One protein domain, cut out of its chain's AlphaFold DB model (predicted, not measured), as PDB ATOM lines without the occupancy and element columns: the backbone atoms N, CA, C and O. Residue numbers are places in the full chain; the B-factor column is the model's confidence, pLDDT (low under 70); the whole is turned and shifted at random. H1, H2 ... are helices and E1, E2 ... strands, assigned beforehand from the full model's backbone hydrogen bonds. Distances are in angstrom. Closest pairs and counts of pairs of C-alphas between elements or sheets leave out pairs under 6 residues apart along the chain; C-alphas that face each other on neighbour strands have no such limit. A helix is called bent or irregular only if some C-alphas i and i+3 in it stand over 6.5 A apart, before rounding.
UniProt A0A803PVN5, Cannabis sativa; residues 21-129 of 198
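This is residues 21 to 129 of the 198 residues of a protein of Cannabis sativa (UniProt A0A803PVN5). A strongly twisted sheet of four parallel strands forms the core of a three-layer body, with H1 covering one face and H2 and H3 covering the other. The helices run along the strands they cover, and a long loop, residues 56 to 72, leads from E2 to H2. The printed part has 109 residues with three named helices and four named strands, in the order E1 H1 E2 H2 E3 H3 E4, and the sheet runs E2 E1 E3 E4. The class is mixed, helices and strands; the whole is compact, with a radius of gyration of the C-alphas of 13.2 A and spans of 40 by 30 by 26 A.

E1, residues 24 to 28, is an inner strand between E2, residues 51 to 55, and E3, residues 93 to 98. N 26 and O 94 are 2.9 A apart, and N 25 and O 51 are 2.8 A apart, both within hydrogen-bond range. E4, residues 116 to 122, is an edge strand and the parallel neighbour of E3, with N 95 and O 118 within hydrogen-bond range at 2.9 A. H1, residues 35 to 47, lies over E2 and E1 at a height over the sheet of 8.7 A; the C-alphas of Ser 35 and Cys 54 are its closest to E2, 4.9 A apart. E1, H1 and E2 form a strand-helix-strand unit, two parallel neighbour strands with a helix between, and its crossover is right-handed. H2, residues 73 to 85, is on the opposite face, over E1 at a height of 10.2 A; E2, H2 and E3 form a split unit, with E1 between its strands, and its crossover is right-handed. H3, residues 101 to 111, is on the same face as H2 at a height over the sheet of 8.7 A, over E3 and only just over E4, on which 3 of its C-alphas fall; E3, H3 and E4 form a strand-helix-strand unit, and its crossover is right-handed. H2, with residues 77 to 81 alone, and H3 only just touch, with 3 pairs of C-alphas within 8 A, the closest being those of Asn 77 and Asn 104, 6.4 A apart, at a steep tilt of 59 degrees. Every O i to N i+4 pair is within hydrogen-bond range in H3, against 6 of 9 in H1 and 7 of 9 in H2.

E1 begins at C-alpha 24, (-30.772, 46.478, -18.083), and spans 13.2 A. H1 spans 17.9 A and is irregular, with C-alphas 37 and 40 8.0 A apart. E2 spans 13.3 A. H2 begins at C-alpha 73, (-48.302, 30.110, -24.007), and spans 17.2 A; it is irregular, with C-alphas 76 and 79 7.7 A apart. E3 spans 16.2 A, H3 15.4 A and E4 16.9 A, ending at C-alpha 122, (-28.583, 31.887, -26.677).

The two C-alphas farthest apart, those of Gly 21 and Asn 68, are 40.5 A apart. The printed part has no cut, and the link from E2 to H2, 17 residues, is long. Mean pLDDT of the printed part is 91.3; residue 21 and residues 128 to 129 are under 70.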
ATOM      1  N   GLY A  21     -28.104  55.802 -19.345       63.69
ATOM      2  CA  GLY A  21     -29.101  55.027 -18.611       63.69
ATOM      3  C   GLY A  21     -28.596  53.605 -18.373       63.69
ATOM      4  O   GLY A  21     -28.089  52.966 -19.296       63.69
ATOM      5  N   GLU A  22     -28.664  53.164 -17.118       86.50
ATOM      6  CA  GLU A  22     -28.160  51.867 -16.672       86.50
ATOM      7  C   GLU A  22     -28.690  50.758 -17.595       86.50
ATOM      8  O   GLU A  22     -29.899  50.539 -17.693       86.50
ATOM      9  N   VAL A  23     -27.793  50.084 -18.325       95.88
ATOM     10  CA  VAL A  23     -28.199  49.025 -19.256       95.88
ATOM     11  C   VAL A  23     -28.779  47.869 -18.449       95.88
ATOM     12  O   VAL A  23     -28.129  47.333 -17.548       95.88
ATOM     13  N   HIS A  24     -30.001  47.478 -18.803       97.94
ATOM     14  CA  HIS A  24     -30.772  46.478 -18.083       97.94
ATOM     15  C   HIS A  24     -30.959  45.210 -18.917       97.94
ATOM     16  O   HIS A  24     -31.686  45.201 -19.911       97.94
ATOM     17  N   PHE A  25     -30.325  44.122 -18.483       98.56
ATOM     18  CA  PHE A  25     -30.506  42.786 -19.043       98.56
ATOM     19  C   PHE A  25     -31.656  42.050 -18.364       98.56
ATOM     20  O   PHE A  25     -31.746  42.004 -17.139       98.56
ATOM     21  N   VAL A  26     -32.496  41.409 -19.167       98.62
ATOM     22  CA  VAL A  26     -33.611  40.586 -18.701       98.62
ATOM     23  C   VAL A  26     -33.450  39.191 -19.289       98.62
ATOM     24  O   VAL A  26     -33.536  38.998 -20.502       98.62
ATOM     25  N   LEU A  27     -33.151  38.227 -18.420       98.62
ATOM     26  CA  LEU A  27     -32.750  36.871 -18.786       98.62
ATOM     27  C   LEU A  27     -33.931  35.906 -18.638       98.62
ATOM     28  O   LEU A  27     -34.542  35.822 -17.570       98.62
ATOM     29  N   VAL A  28     -34.227  35.165 -19.706       98.19
ATOM     30  CA  VAL A  28     -35.376  34.259 -19.827       98.19
ATOM     31  C   VAL A  28     -34.882  32.837 -20.083       98.19
ATOM     32  O   VAL A  28     -34.160  32.567 -21.047       98.19
ATOM     33  N   HIS A  29     -35.227  31.926 -19.174       94.69
ATOM     34  CA  HIS A  29     -34.769  30.536 -19.197       94.69
ATOM     35  C   HIS A  29     -35.478  29.681 -20.265       94.69
ATOM     36  O   HIS A  29     -36.475  30.078 -20.863       94.69
ATOM     37  N   GLY A  30     -34.941  28.476 -20.488       86.00
ATOM     38  CA  GLY A  30     -35.524  27.458 -21.366       86.00
ATOM     39  C   GLY A  30     -36.440  26.475 -20.624       86.00
ATOM     40  O   GLY A  30     -36.696  26.629 -19.430       86.00
ATOM     41  N   ALA A  31     -36.908  25.432 -21.310       80.12
ATOM     42  CA  ALA A  31     -37.771  24.415 -20.708       80.12
ATOM     43  C   ALA A  31     -37.057  23.685 -19.556       80.12
ATOM     44  O   ALA A  31     -35.847  23.456 -19.618       80.12
ATOM     45  N   GLY A  32     -37.793  23.340 -18.496       78.69
ATOM     46  CA  GLY A  32     -37.250  22.594 -17.352       78.69
ATOM     47  C   GLY A  32     -36.285  23.372 -16.451       78.69
ATOM     48  O   GLY A  32     -35.697  22.787 -15.541       78.69
ATOM     49  N   HIS A  33     -36.122  24.675 -16.681       83.00
ATOM     50  CA  HIS A  33     -35.242  25.554 -15.916       83.00
ATOM     51  C   HIS A  33     -36.045  26.609 -15.145       83.00
ATOM     52  O   HIS A  33     -37.271  26.597 -15.151       83.00
ATOM     53  N   GLY A  34     -35.332  27.493 -14.458       87.81
ATOM     54  CA  GLY A  34     -35.845  28.712 -13.842       87.81
ATOM     55  C   GLY A  34     -34.770  29.796 -13.896       87.81
ATOM     56  O   GLY A  34     -33.676  29.577 -14.424       87.81
ATOM     57  N   SER A  35     -35.043  30.948 -13.300       94.56
ATOM     58  CA  SER A  35     -34.136  32.089 -13.158       94.56
ATOM     59  C   SER A  35     -32.760  31.695 -12.595       94.56
ATOM     60  O   SER A  35     -31.736  32.269 -12.977       94.56
ATOM     61  N   TRP A  36     -32.714  30.659 -11.752       91.38
ATOM     62  CA  TRP A  36     -31.506  30.101 -11.143       91.38
ATOM     63  C   TRP A  36     -30.438  29.655 -12.153       91.38
ATOM     64  O   TRP A  36     -29.249  29.713 -11.834       91.38
ATOM     65  N   CYS A  37     -30.807  29.259 -13.380       90.94
ATOM     66  CA  CYS A  37     -29.829  28.796 -14.371       90.94
ATOM     67  C   CYS A  37     -28.873  29.910 -14.822       90.94
ATOM     68  O   CYS A  37     -27.769  29.646 -15.294       90.94
ATOM     69  N   TRP A  38     -29.271  31.168 -14.625       95.69
ATOM     70  CA  TRP A  38     -28.500  32.340 -15.014       95.69
ATOM     71  C   TRP A  38     -27.526  32.834 -13.944       95.69
ATOM     72  O   TRP A  38     -26.858  33.835 -14.188       95.69
ATOM     73  N   TYR A  39     -27.398  32.179 -12.782       92.50
ATOM     74  CA  TYR A  39     -26.679  32.759 -11.635       92.50
ATOM     75  C   TYR A  39     -25.255  33.242 -11.969       92.50
ATOM     76  O   TYR A  39     -24.888  34.352 -11.589       92.50
ATOM     77  N   LYS A  40     -24.469  32.462 -12.732       92.75
ATOM     78  CA  LYS A  40     -23.100  32.849 -13.118       92.75
ATOM     79  C   LYS A  40     -23.102  34.090 -14.004       92.75
ATOM     80  O   LYS A  40     -22.365  35.033 -13.746       92.75
ATOM     81  N   ILE A  41     -23.948  34.092 -15.033       95.94
ATOM     82  CA  ILE A  41     -24.056  35.196 -15.993       95.94
ATOM     83  C   ILE A  41     -24.580  36.455 -15.309       95.94
ATOM     84  O   ILE A  41     -24.039  37.534 -15.527       95.94
ATOM     85  N   ARG A  42     -25.575  36.313 -14.428       96.44
ATOM     86  CA  ARG A  42     -26.094  37.403 -13.603       96.44
ATOM     87  C   ARG A  42     -24.979  38.053 -12.792       96.44
ATOM     88  O   ARG A  42     -24.824  39.263 -12.879       96.44
ATOM     89  N   VAL A  43     -24.204  37.268 -12.041       95.25
ATOM     90  CA  VAL A  43     -23.110  37.794 -11.207       95.25
ATOM     91  C   VAL A  43     -22.066  38.515 -12.061       95.25
ATOM     92  O   VAL A  43     -21.654  39.615 -11.708       95.25
ATOM     93  N   LEU A  44     -21.678  37.940 -13.202       97.31
ATOM     94  CA  LEU A  44     -20.708  38.560 -14.107       97.31
ATOM     95  C   LEU A  44     -21.217  39.896 -14.666       97.31
ATOM     96  O   LEU A  44     -20.523  40.902 -14.569       97.31
ATOM     97  N   LEU A  45     -22.443  39.938 -15.190       96.88
ATOM     98  CA  LEU A  45     -23.033  41.167 -15.723       96.88
ATOM     99  C   LEU A  45     -23.194  42.245 -14.641       96.88
ATOM    100  O   LEU A  45     -22.860  43.402 -14.878       96.88
ATOM    101  N   GLN A  46     -23.636  41.860 -13.441       96.56
ATOM    102  CA  GLN A  46     -23.739  42.778 -12.305       96.56
ATOM    103  C   GLN A  46     -22.368  43.312 -11.874       96.56
ATOM    104  O   GLN A  46     -22.248  44.496 -11.571       96.56
ATOM    105  N   SER A  47     -21.317  42.484 -11.905       96.31
ATOM    106  CA  SER A  47     -19.948  42.927 -11.600       96.31
ATOM    107  C   SER A  47     -19.398  43.939 -12.609       96.31
ATOM    108  O   SER A  47     -18.556  44.759 -12.257       96.31
ATOM    109  N   CYS A  48     -19.922  43.934 -13.838       95.75
ATOM    110  CA  CYS A  48     -19.622  44.931 -14.865       95.75
ATOM    111  C   CYS A  48     -20.476  46.210 -14.746       95.75
ATOM    112  O   CYS A  48     -20.380  47.078 -15.610       95.75
ATOM    113  N   GLY A  49     -21.320  46.332 -13.714       95.88
ATOM    114  CA  GLY A  49     -22.166  47.506 -13.486       95.88
ATOM    115  C   GLY A  49     -23.487  47.508 -14.260       95.88
ATOM    116  O   GLY A  49     -24.092  48.565 -14.413       95.88
ATOM    117  N   TYR A  50     -23.943  46.356 -14.765       97.19
ATOM    118  CA  TYR A  50     -25.241  46.248 -15.432       97.19
ATOM    119  C   TYR A  50     -26.363  45.853 -14.469       97.19
ATOM    120  O   TYR A  50     -26.194  44.985 -13.607       97.19
ATOM    121  N   LYS A  51     -27.562  46.401 -14.695       97.75
ATOM    122  CA  LYS A  51     -28.789  45.919 -14.054       97.75
ATOM    123  C   LYS A  51     -29.188  44.596 -14.693       97.75
ATOM    124  O   LYS A  51     -29.196  44.462 -15.917       97.75
ATOM    125  N   VAL A  52     -29.535  43.606 -13.876       98.31
ATOM    126  CA  VAL A  52     -29.903  42.273 -14.366       98.31
ATOM    127  C   VAL A  52     -31.124  41.755 -13.626       98.31
ATOM    128  O   VAL A  52     -31.092  41.604 -12.405       98.31
ATOM    129  N   THR A  53     -32.158  41.402 -14.384       98.56
ATOM    130  CA  THR A  53     -33.333  40.680 -13.897       98.56
ATOM    131  C   THR A  53     -33.370  39.295 -14.533       98.56
ATOM    132  O   THR A  53     -33.209  39.153 -15.740       98.56
ATOM    133  N   CYS A  54     -33.570  38.253 -13.730       98.25
ATOM    134  CA  CYS A  54     -33.784  36.890 -14.218       98.25
ATOM    135  C   CYS A  54     -35.239  36.524 -13.932       98.25
ATOM    136  O   CYS A  54     -35.648  36.571 -12.774       98.25
ATOM    137  N   ILE A  55     -36.010  36.199 -14.967       98.06
ATOM    138  CA  ILE A  55     -37.442  35.915 -14.836       98.06
ATOM    139  C   ILE A  55     -37.636  34.418 -14.634       98.06
ATOM    140  O   ILE A  55     -37.134  33.627 -15.429       98.06
ATOM    141  N   ASP A  56     -38.371  34.042 -13.590       95.88
ATOM    142  CA  ASP A  56     -39.043  32.747 -13.533       95.88
ATOM    143  C   ASP A  56     -40.347  32.862 -14.321       95.88
ATOM    144  O   ASP A  56     -41.207  33.685 -14.000       95.88
ATOM    145  N   LEU A  57     -40.468  32.082 -15.396       94.25
ATOM    146  CA  LEU A  57     -41.732  31.943 -16.113       94.25
ATOM    147  C   LEU A  57     -42.737  31.191 -15.237       94.25
ATOM    148  O   LEU A  57     -42.374  30.583 -14.225       94.25
ATOM    149  N   LYS A  58     -44.019  31.232 -15.612       89.44
ATOM    150  CA  LYS A  58     -45.059  30.580 -14.811       89.44
ATOM    151  C   LYS A  58     -44.731  29.099 -14.645       89.44
ATOM    152  O   LYS A  58     -44.126  28.500 -15.533       89.44
ATOM    153  N   CYS A  59     -45.093  28.545 -13.494       87.50
ATOM    154  CA  CYS A  59     -44.791  27.189 -13.052       87.50
ATOM    155  C   CYS A  59     -43.303  26.803 -13.082       87.50
ATOM    156  O   CYS A  59     -43.004  25.621 -13.018       87.50
ATOM    157  N   SER A  60     -42.359  27.745 -13.172       84.50
ATOM    158  CA  SER A  60     -40.923  27.462 -13.302       84.50
ATOM    159  C   SER A  60     -40.110  28.003 -12.126       84.50
ATOM    160  O   SER A  60     -40.485  28.984 -11.487       84.50
ATOM    161  N   GLY A  61     -38.977  27.360 -11.833       87.94
ATOM    162  CA  GLY A  61     -38.080  27.776 -10.754       87.94
ATOM    163  C   GLY A  61     -38.775  27.811  -9.394       87.94
ATOM    164  O   GLY A  61     -39.119  26.760  -8.858       87.94
ATOM    165  N   ILE A  62     -38.932  29.007  -8.818       88.12
ATOM    166  CA  ILE A  62     -39.618  29.189  -7.527       88.12
ATOM    167  C   ILE A  62     -41.095  29.584  -7.661       88.12
ATOM    168  O   ILE A  62     -41.760  29.744  -6.636       88.12
ATOM    169  N   ASP A  63     -41.618  29.752  -8.881       86.81
ATOM    170  CA  ASP A  63     -43.034  30.050  -9.084       86.81
ATOM    171  C   ASP A  63     -43.891  28.855  -8.613       86.81
ATOM    172  O   ASP A  63     -43.720  27.727  -9.091       86.81
ATOM    173  N   PRO A  64     -44.810  29.058  -7.651       85.62
ATOM    174  CA  PRO A  64     -45.552  27.963  -7.036       85.62
ATOM    175  C   PRO A  64     -46.719  27.468  -7.899       85.62
ATOM    176  O   PRO A  64     -47.375  26.501  -7.501       85.62
ATOM    177  N   THR A  65     -47.004  28.111  -9.041       85.25
ATOM    178  CA  THR A  65     -48.168  27.794  -9.876       85.25
ATOM    179  C   THR A  65     -48.134  26.333 -10.307       85.25
ATOM    180  O   THR A  65     -47.106  25.814 -10.746       85.25
ATOM    181  N   ASP A  66     -49.267  25.644 -10.170       78.31
ATOM    182  CA  ASP A  66     -49.388  24.277 -10.665       78.31
ATOM    183  C   ASP A  66     -49.337  24.282 -12.197       78.31
ATOM    184  O   ASP A  66     -50.096  24.982 -12.861       78.31
ATOM    185  N   TYR A  67     -48.450  23.481 -12.783       75.25
ATOM    186  CA  TYR A  67     -48.335  23.395 -14.235       75.25
ATOM    187  C   TYR A  67     -49.638  22.876 -14.881       75.25
ATOM    188  O   TYR A  67     -49.905  23.208 -16.032       75.25
ATOM    189  N   ASN A  68     -50.480  22.123 -14.153       76.88
ATOM    190  CA  ASN A  68     -51.784  21.668 -14.658       76.88
ATOM    191  C   ASN A  68     -52.785  22.810 -14.880       76.88
ATOM    192  O   ASN A  68     -53.827  22.582 -15.487       76.88
ATOM    193  N   THR A  69     -52.508  24.013 -14.368       79.25
ATOM    194  CA  THR A  69     -53.363  25.191 -14.564       79.25
ATOM    195  C   THR A  69     -52.865  26.100 -15.684       79.25
ATOM    196  O   THR A  69     -53.450  27.156 -15.907       79.25
ATOM    197  N   ILE A  70     -51.774  25.732 -16.363       80.00
ATOM    198  CA  ILE A  70     -51.197  26.494 -17.471       80.00
ATOM    199  C   ILE A  70     -51.647  25.847 -18.774       80.00
ATOM    200  O   ILE A  70     -51.222  24.742 -19.094       80.00
ATOM    201  N   PHE A  71     -52.510  26.536 -19.521       79.62
ATOM    202  CA  PHE A  71     -53.112  25.991 -20.743       79.62
ATOM    203  C   PHE A  71     -52.632  26.695 -22.004       79.62
ATOM    204  O   PHE A  71     -52.696  26.128 -23.093       79.62
ATOM    205  N   THR A  72     -52.135  27.925 -21.882       81.38
ATOM    206  CA  THR A  72     -51.683  28.704 -23.030       81.38
ATOM    207  C   THR A  72     -50.244  29.173 -22.871       81.38
ATOM    208  O   THR A  72     -49.698  29.302 -21.776       81.38
ATOM    209  N   PHE A  73     -49.619  29.484 -24.006       82.00
ATOM    210  CA  PHE A  73     -48.302  30.110 -24.007       82.00
ATOM    211  C   PHE A  73     -48.317  31.503 -23.360       82.00
ATOM    212  O   PHE A  73     -47.329  31.896 -22.745       82.00
ATOM    213  N   ALA A  74     -49.432  32.234 -23.469       86.00
ATOM    214  CA  ALA A  74     -49.592  33.528 -22.818       86.00
ATOM    215  C   ALA A  74     -49.581  33.387 -21.288       86.00
ATOM    216  O   ALA A  74     -48.874  34.147 -20.632       86.00
ATOM    217  N   ASP A  75     -50.261  32.373 -20.738       85.44
ATOM    218  CA  ASP A  75     -50.245  32.082 -19.295       85.44
ATOM    219  C   ASP A  75     -48.830  31.755 -18.809       85.44
ATOM    220  O   ASP A  75     -48.392  32.242 -17.769       85.44
ATOM    221  N   TYR A  76     -48.091  30.956 -19.586       86.94
ATOM    222  CA  TYR A  76     -46.701  30.618 -19.281       86.94
ATOM    223  C   TYR A  76     -45.782  31.852 -19.300       86.94
ATOM    224  O   TYR A  76     -44.902  31.994 -18.449       86.94
ATOM    225  N   ASN A  77     -45.995  32.757 -20.262       93.69
ATOM    226  CA  ASN A  77     -45.176  33.950 -20.473       93.69
ATOM    227  C   ASN A  77     -45.583  35.159 -19.609       93.69
ATOM    228  O   ASN A  77     -44.910  36.188 -19.653       93.69
ATOM    229  N   GLU A  78     -46.664  35.047 -18.834       95.69
ATOM    230  CA  GLU A  78     -47.250  36.143 -18.057       95.69
ATOM    231  C   GLU A  78     -46.244  36.865 -17.144       95.69
ATOM    232  O   GLU A  78     -46.202  38.094 -17.194       95.69
ATOM    233  N   PRO A  79     -45.347  36.185 -16.400       98.12
ATOM    234  CA  PRO A  79     -44.368  36.893 -15.575       98.12
ATOM    235  C   PRO A  79     -43.447  37.825 -16.374       98.12
ATOM    236  O   PRO A  79     -43.113  38.917 -15.912       98.12
ATOM    237  N   LEU A  80     -43.060  37.431 -17.594       98.38
ATOM    238  CA  LEU A  80     -42.225  38.256 -18.469       98.38
ATOM    239  C   LEU A  80     -43.005  39.464 -18.998       98.38
ATOM    240  O   LEU A  80     -42.500  40.585 -18.967       98.38
ATOM    241  N   THR A  81     -44.228  39.256 -19.484       97.81
ATOM    242  CA  THR A  81     -45.032  40.342 -20.063       97.81
ATOM    243  C   THR A  81     -45.482  41.338 -18.994       97.81
ATOM    244  O   THR A  81     -45.397  42.545 -19.222       97.81
ATOM    245  N   THR A  82     -45.856  40.861 -17.804       98.44
ATOM    246  CA  THR A  82     -46.165  41.686 -16.625       98.44
ATOM    247  C   THR A  82     -44.948  42.485 -16.159       98.44
ATOM    248  O   THR A  82     -45.063  43.659 -15.806       98.44
ATOM    249  N   PHE A  83     -43.752  41.899 -16.188       98.56
ATOM    250  CA  PHE A  83     -42.532  42.636 -15.870       98.56
ATOM    251  C   PHE A  83     -42.281  43.785 -16.864       98.56
ATOM    252  O   PHE A  83     -42.058  44.924 -16.455       98.56
ATOM    253  N   ILE A  84     -42.361  43.511 -18.172       98.19
ATOM    254  CA  ILE A  84     -42.084  44.509 -19.217       98.19
ATOM    255  C   ILE A  84     -43.146  45.618 -19.223       98.19
ATOM    256  O   ILE A  84     -42.818  46.798 -19.395       98.19
ATOM    257  N   SER A  85     -44.419  45.281 -19.006       97.81
ATOM    258  CA  SER A  85     -45.505  46.265 -18.956       97.81
ATOM    259  C   SER A  85     -45.314  47.276 -17.819       97.81
ATOM    260  O   SER A  85     -45.537  48.469 -18.038       97.81
ATOM    261  N   ASN A  86     -44.768  46.834 -16.684       97.94
ATOM    262  CA  ASN A  86     -44.489  47.660 -15.508       97.94
ATOM    263  C   ASN A  86     -43.185  48.476 -15.581       97.94
ATOM    264  O   ASN A  86     -42.934  49.293 -14.695       97.94
ATOM    265  N   LEU A  87     -42.358  48.301 -16.621       96.94
ATOM    266  CA  LEU A  87     -41.167  49.139 -16.802       96.94
ATOM    267  C   LEU A  87     -41.543  50.626 -16.961       96.94
ATOM    268  O   LEU A  87     -42.521  50.923 -17.664       96.94
ATOM    269  N   PRO A  88     -40.743  51.557 -16.405       95.00
ATOM    270  CA  PRO A  88     -40.908  52.992 -16.610       95.00
ATOM    271  C   PRO A  88     -41.003  53.373 -18.099       95.00
ATOM    272  O   PRO A  88     -40.357  52.731 -18.929       95.00
ATOM    273  N   PRO A  89     -41.736  54.443 -18.465       90.00
ATOM    274  CA  PRO A  89     -41.975  54.807 -19.868       90.00
ATOM    275  C   PRO A  89     -40.714  54.991 -20.727       90.00
ATOM    276  O   PRO A  89     -40.752  54.731 -21.926       90.00
ATOM    277  N   ASN A  90     -39.606  55.419 -20.118       90.75
ATOM    278  CA  ASN A  90     -38.346  55.703 -20.811       90.75
ATOM    279  C   ASN A  90     -37.285  54.605 -20.617       90.75
ATOM    280  O   ASN A  90     -36.168  54.750 -21.109       90.75
ATOM    281  N   GLU A  91     -37.600  53.530 -19.889       94.31
ATOM    282  CA  GLU A  91     -36.667  52.422 -19.674       94.31
ATOM    283  C   GLU A  91     -36.743  51.439 -20.850       94.31
ATOM    284  O   GLU A  91     -37.823  50.973 -21.223       94.31
ATOM    285  N   LYS A  92     -35.582  51.115 -21.430       96.25
ATOM    286  CA  LYS A  92     -35.436  50.060 -22.436       96.25
ATOM    287  C   LYS A  92     -34.558  48.940 -21.903       96.25
ATOM    288  O   LYS A  92     -33.539  49.203 -21.271       96.25
ATOM    289  N   ILE A  93     -34.931  47.705 -22.215       98.25
ATOM    290  CA  ILE A  93     -34.225  46.499 -21.773       98.25
ATOM    291  C   ILE A  93     -33.577  45.749 -22.938       98.25
ATOM    292  O   ILE A  93     -34.024  45.835 -24.085       98.25
ATOM    293  N   ILE A  94     -32.552  44.962 -22.615       98.38
ATOM    294  CA  ILE A  94     -31.988  43.927 -23.483       98.38
ATOM    295  C   ILE A  94     -32.565  42.584 -23.040       98.38
ATOM    296  O   ILE A  94     -32.301  42.130 -21.925       98.38
ATOM    297  N   LEU A  95     -33.343  41.939 -23.907       98.38
ATOM    298  CA  LEU A  95     -33.866  40.600 -23.645       98.38
ATOM    299  C   LEU A  95     -32.847  39.537 -24.040       98.38
ATOM    300  O   LEU A  95     -32.239  39.617 -25.104       98.38
ATOM    301  N   VAL A  96     -32.708  38.505 -23.215       98.56
ATOM    302  CA  VAL A  96     -31.866  37.341 -23.502       98.56
ATOM    303  C   VAL A  96     -32.697  36.079 -23.314       98.56
ATOM    304  O   VAL A  96     -33.131  35.790 -22.203       98.56
ATOM    305  N   GLY A  97     -32.929  35.327 -24.388       96.25
ATOM    306  CA  GLY A  97     -33.677  34.068 -24.353       96.25
ATOM    307  C   GLY A  97     -32.762  32.868 -24.566       96.25
ATOM    308  O   GLY A  97     -31.969  32.870 -25.506       96.25
ATOM    309  N   HIS A  98     -32.878  31.836 -23.727       95.31
ATOM    310  CA  HIS A  98     -32.172  30.558 -23.892       95.31
ATOM    311  C   HIS A  98     -33.111  29.441 -24.359       95.31
ATOM    312  O   HIS A  98     -34.195  29.279 -23.795       95.31
ATOM    313  N   SER A  99     -32.684  28.617 -25.323       91.12
ATOM    314  CA  SER A  99     -33.470  27.471 -25.811       91.12
ATOM    315  C   SER A  99     -34.906  27.895 -26.180       91.12
ATOM    316  O   SER A  99     -35.091  28.857 -26.929       91.12
ATOM    317  N   ILE A 100     -35.942  27.243 -25.646       85.06
ATOM    318  CA  ILE A 100     -37.340  27.619 -25.912       85.06
ATOM    319  C   ILE A 100     -37.691  29.042 -25.449       85.06
ATOM    320  O   ILE A 100     -38.595  29.652 -26.014       85.06
ATOM    321  N   GLY A 101     -36.923  29.606 -24.507       89.88
ATOM    322  CA  GLY A 101     -37.025  31.000 -24.072       89.88
ATOM    323  C   GLY A 101     -36.799  32.007 -25.204       89.88
ATOM    324  O   GLY A 101     -37.213  33.156 -25.086       89.88
ATOM    325  N   GLY A 102     -36.221  31.575 -26.334       89.00
ATOM    326  CA  GLY A 102     -36.205  32.334 -27.586       89.00
ATOM    327  C   GLY A 102     -37.607  32.749 -28.038       89.00
ATOM    328  O   GLY A 102     -37.839  33.925 -28.305       89.00
ATOM    329  N   ARG A 103     -38.578  31.828 -28.007       88.00
ATOM    330  CA  ARG A 103     -39.974  32.126 -28.365       88.00
ATOM    331  C   ARG A 103     -40.581  33.169 -27.424       88.00
ATOM    332  O   ARG A 103     -41.279  34.069 -27.884       88.00
ATOM    333  N   ASN A 104     -40.301  33.063 -26.122       93.81
ATOM    334  CA  ASN A 104     -40.785  33.998 -25.102       93.81
ATOM    335  C   ASN A 104     -40.297  35.428 -25.364       93.81
ATOM    336  O   ASN A 104     -41.095  36.366 -25.308       93.81
ATOM    337  N   VAL A 105     -39.010  35.597 -25.693       95.88
ATOM    338  CA  VAL A 105     -38.445  36.925 -25.977       95.88
ATOM    339  C   VAL A 105     -38.873  37.473 -27.339       95.88
ATOM    340  O   VAL A 105     -39.057  38.683 -27.455       95.88
ATOM    341  N   THR A 106     -39.104  36.624 -28.348       91.56
ATOM    342  CA  THR A 106     -39.671  37.071 -29.633       91.56
ATOM    343  C   THR A 106     -41.106  37.577 -29.463       91.56
ATOM    344  O   THR A 106     -41.448  38.638 -29.981       91.56
ATOM    345  N   GLU A 107     -41.935  36.863 -28.697       92.19
ATOM    346  CA  GLU A 107     -43.306  37.289 -28.390       92.19
ATOM    347  C   GLU A 107     -43.318  38.617 -27.617       92.19
ATOM    348  O   GLU A 107     -44.058  39.540 -27.958       92.19
ATOM    349  N   ALA A 108     -42.441  38.760 -26.619       95.50
ATOM    350  CA  ALA A 108     -42.294  40.003 -25.868       95.50
ATOM    351  C   ALA A 108     -41.842  41.182 -26.749       95.50
ATOM    352  O   ALA A 108     -42.356  42.289 -26.590       95.50
ATOM    353  N   LEU A 109     -40.927  40.954 -27.700       94.81
ATOM    354  CA  LEU A 109     -40.505  41.967 -28.676       94.81
ATOM    355  C   LEU A 109     -41.672  42.466 -29.526       94.81
ATOM    356  O   LEU A 109     -41.785  43.667 -29.760       94.81
ATOM    357  N   ASN A 110     -42.548  41.559 -29.952       91.12
ATOM    358  CA  ASN A 110     -43.725  41.909 -30.734       91.12
ATOM    359  C   ASN A 110     -44.744  42.727 -29.920       91.12
ATOM    360  O   ASN A 110     -45.317  43.685 -30.430       91.12
ATOM    361  N   GLN A 111     -44.949  42.380 -28.646       93.81
ATOM    362  CA  GLN A 111     -45.897  43.084 -27.772       93.81
ATOM    363  C   GLN A 111     -45.370  44.439 -27.270       93.81
ATOM    364  O   GLN A 111     -46.144  45.382 -27.110       93.81
ATOM    365  N   PHE A 112     -44.059  44.559 -27.030       95.88
ATOM    366  CA  PHE A 112     -43.447  45.735 -26.401       95.88
ATOM    367  C   PHE A 112     -42.248  46.299 -27.187       95.88
ATOM    368  O   PHE A 112     -41.200  46.568 -26.587       95.88
ATOM    369  N   PRO A 113     -42.368  46.561 -28.503       94.94
ATOM    370  CA  PRO A 113     -41.228  46.952 -29.339       94.94
ATOM    371  C   PRO A 113     -40.553  48.246 -28.861       94.94
ATOM    372  O   PRO A 113     -39.344  48.414 -28.989       94.94
ATOM    373  N   ASN A 114     -41.310  49.152 -28.234       95.31
ATOM    374  CA  ASN A 114     -40.789  50.425 -27.732       95.31
ATOM    375  C   ASN A 114     -39.993  50.303 -26.422       95.31
ATOM    376  O   ASN A 114     -39.258  51.230 -26.082       95.31
ATOM    377  N   LYS A 115     -40.118  49.184 -25.695       96.62
ATOM    378  CA  LYS A 115     -39.437  48.941 -24.412       96.62
ATOM    379  C   LYS A 115     -38.209  48.038 -24.541       96.62
ATOM    380  O   LYS A 115     -37.527  47.789 -23.552       96.62
ATOM    381  N   ILE A 116     -37.909  47.540 -25.738       97.06
ATOM    382  CA  ILE A 116     -36.830  46.574 -25.970       97.06
ATOM    383  C   ILE A 116     -35.830  47.188 -26.947       97.06
ATOM    384  O   ILE A 116     -36.186  47.582 -28.053       97.06
ATOM    385  N   SER A 117     -34.571  47.318 -26.528       96.81
ATOM    386  CA  SER A 117     -33.496  47.866 -27.367       96.81
ATOM    387  C   SER A 117     -32.784  46.791 -28.185       96.81
ATOM    388  O   SER A 117     -32.257  47.087 -29.255       96.81
ATOM    389  N   MET A 118     -32.756  45.553 -27.686       96.56
ATOM    390  CA  MET A 118     -32.077  44.422 -28.314       96.56
ATOM    391  C   MET A 118     -32.642  43.098 -27.790       96.56
ATOM    392  O   MET A 118     -33.070  43.010 -26.637       96.56
ATOM    393  N   VAL A 119     -32.593  42.060 -28.627       96.81
ATOM    394  CA  VAL A 119     -32.870  40.673 -28.233       96.81
ATOM    395  C   VAL A 119     -31.668  39.797 -28.576       96.81
ATOM    396  O   VAL A 119     -31.160  39.847 -29.693       96.81
ATOM    397  N   ILE A 120     -31.224  38.990 -27.615       97.12
ATOM    398  CA  ILE A 120     -30.112  38.046 -27.732       97.12
ATOM    399  C   ILE A 120     -30.669  36.624 -27.610       97.12
ATOM    400  O   ILE A 120     -31.348  36.289 -26.639       97.12
ATOM    401  N   TYR A 121     -30.353  35.774 -28.584       93.62
ATOM    402  CA  TYR A 121     -30.783  34.375 -28.636       93.62
ATOM    403  C   TYR A 121     -29.602  33.460 -28.302       93.62
ATOM    404  O   TYR A 121     -28.659  33.340 -29.081       93.62
ATOM    405  N   VAL A 122     -29.639  32.800 -27.142       93.88
ATOM    406  CA  VAL A 122     -28.583  31.887 -26.677       93.88
ATOM    407  C   VAL A 122     -29.022  30.451 -26.930       93.88
ATOM    408  O   VAL A 122     -29.843  29.919 -26.185       93.88
ATOM    409  N   ALA A 123     -28.504  29.832 -27.996       89.62
ATOM    410  CA  ALA A 123     -28.914  28.487 -28.428       89.62
ATOM    411  C   ALA A 123     -30.449  28.332 -28.446       89.62
ATOM    412  O   ALA A 123     -31.001  27.364 -27.926       89.62
ATOM    413  N   ALA A 124     -31.139  29.361 -28.947       85.50
ATOM    414  CA  ALA A 124     -32.556  29.572 -28.700       85.50
ATOM    415  C   ALA A 124     -33.419  29.428 -29.952       85.50
ATOM    416  O   ALA A 124     -32.966  29.639 -31.074       85.50
ATOM    417  N   MET A 125     -34.693  29.097 -29.734       78.75
ATOM    418  CA  MET A 125     -35.714  29.006 -30.773       78.75
ATOM    419  C   MET A 125     -36.103  30.415 -31.231       78.75
ATOM    420  O   MET A 125     -36.977  31.050 -30.641       78.75
ATOM    421  N   MET A 126     -35.438  30.912 -32.271       84.94
ATOM    422  CA  MET A 126     -35.814  32.155 -32.937       84.94
ATOM    423  C   MET A 126     -36.938  31.865 -33.937       84.94
ATOM    424  O   MET A 126     -36.733  31.145 -34.912       84.94
ATOM    425  N   VAL A 127     -38.132  32.400 -33.682       76.06
ATOM    426  CA  VAL A 127     -39.294  32.234 -34.569       76.06
ATOM    427  C   VAL A 127     -39.464  33.456 -35.466       76.06
ATOM    428  O   VAL A 127     -39.272  34.585 -35.020       76.06
ATOM    429  N   ASN A 128     -39.814  33.242 -36.736       69.00
ATOM    430  CA  ASN A 128     -40.005  34.331 -37.694       69.00
ATOM    431  C   ASN A 128     -41.436  34.894 -37.592       69.00
ATOM    432  O   ASN A 128     -42.396  34.126 -37.510       69.00
ATOM    433  N   PHE A 129     -41.586  36.224 -37.610       58.19
ATOM    434  CA  PHE A 129     -42.885  36.915 -37.635       58.19
ATOM    435  C   PHE A 129     -43.066  37.684 -38.956       58.19
ATOM    436  O   PHE A 129     -42.077  38.144 -39.525       58.19
TER     437      PHE A 129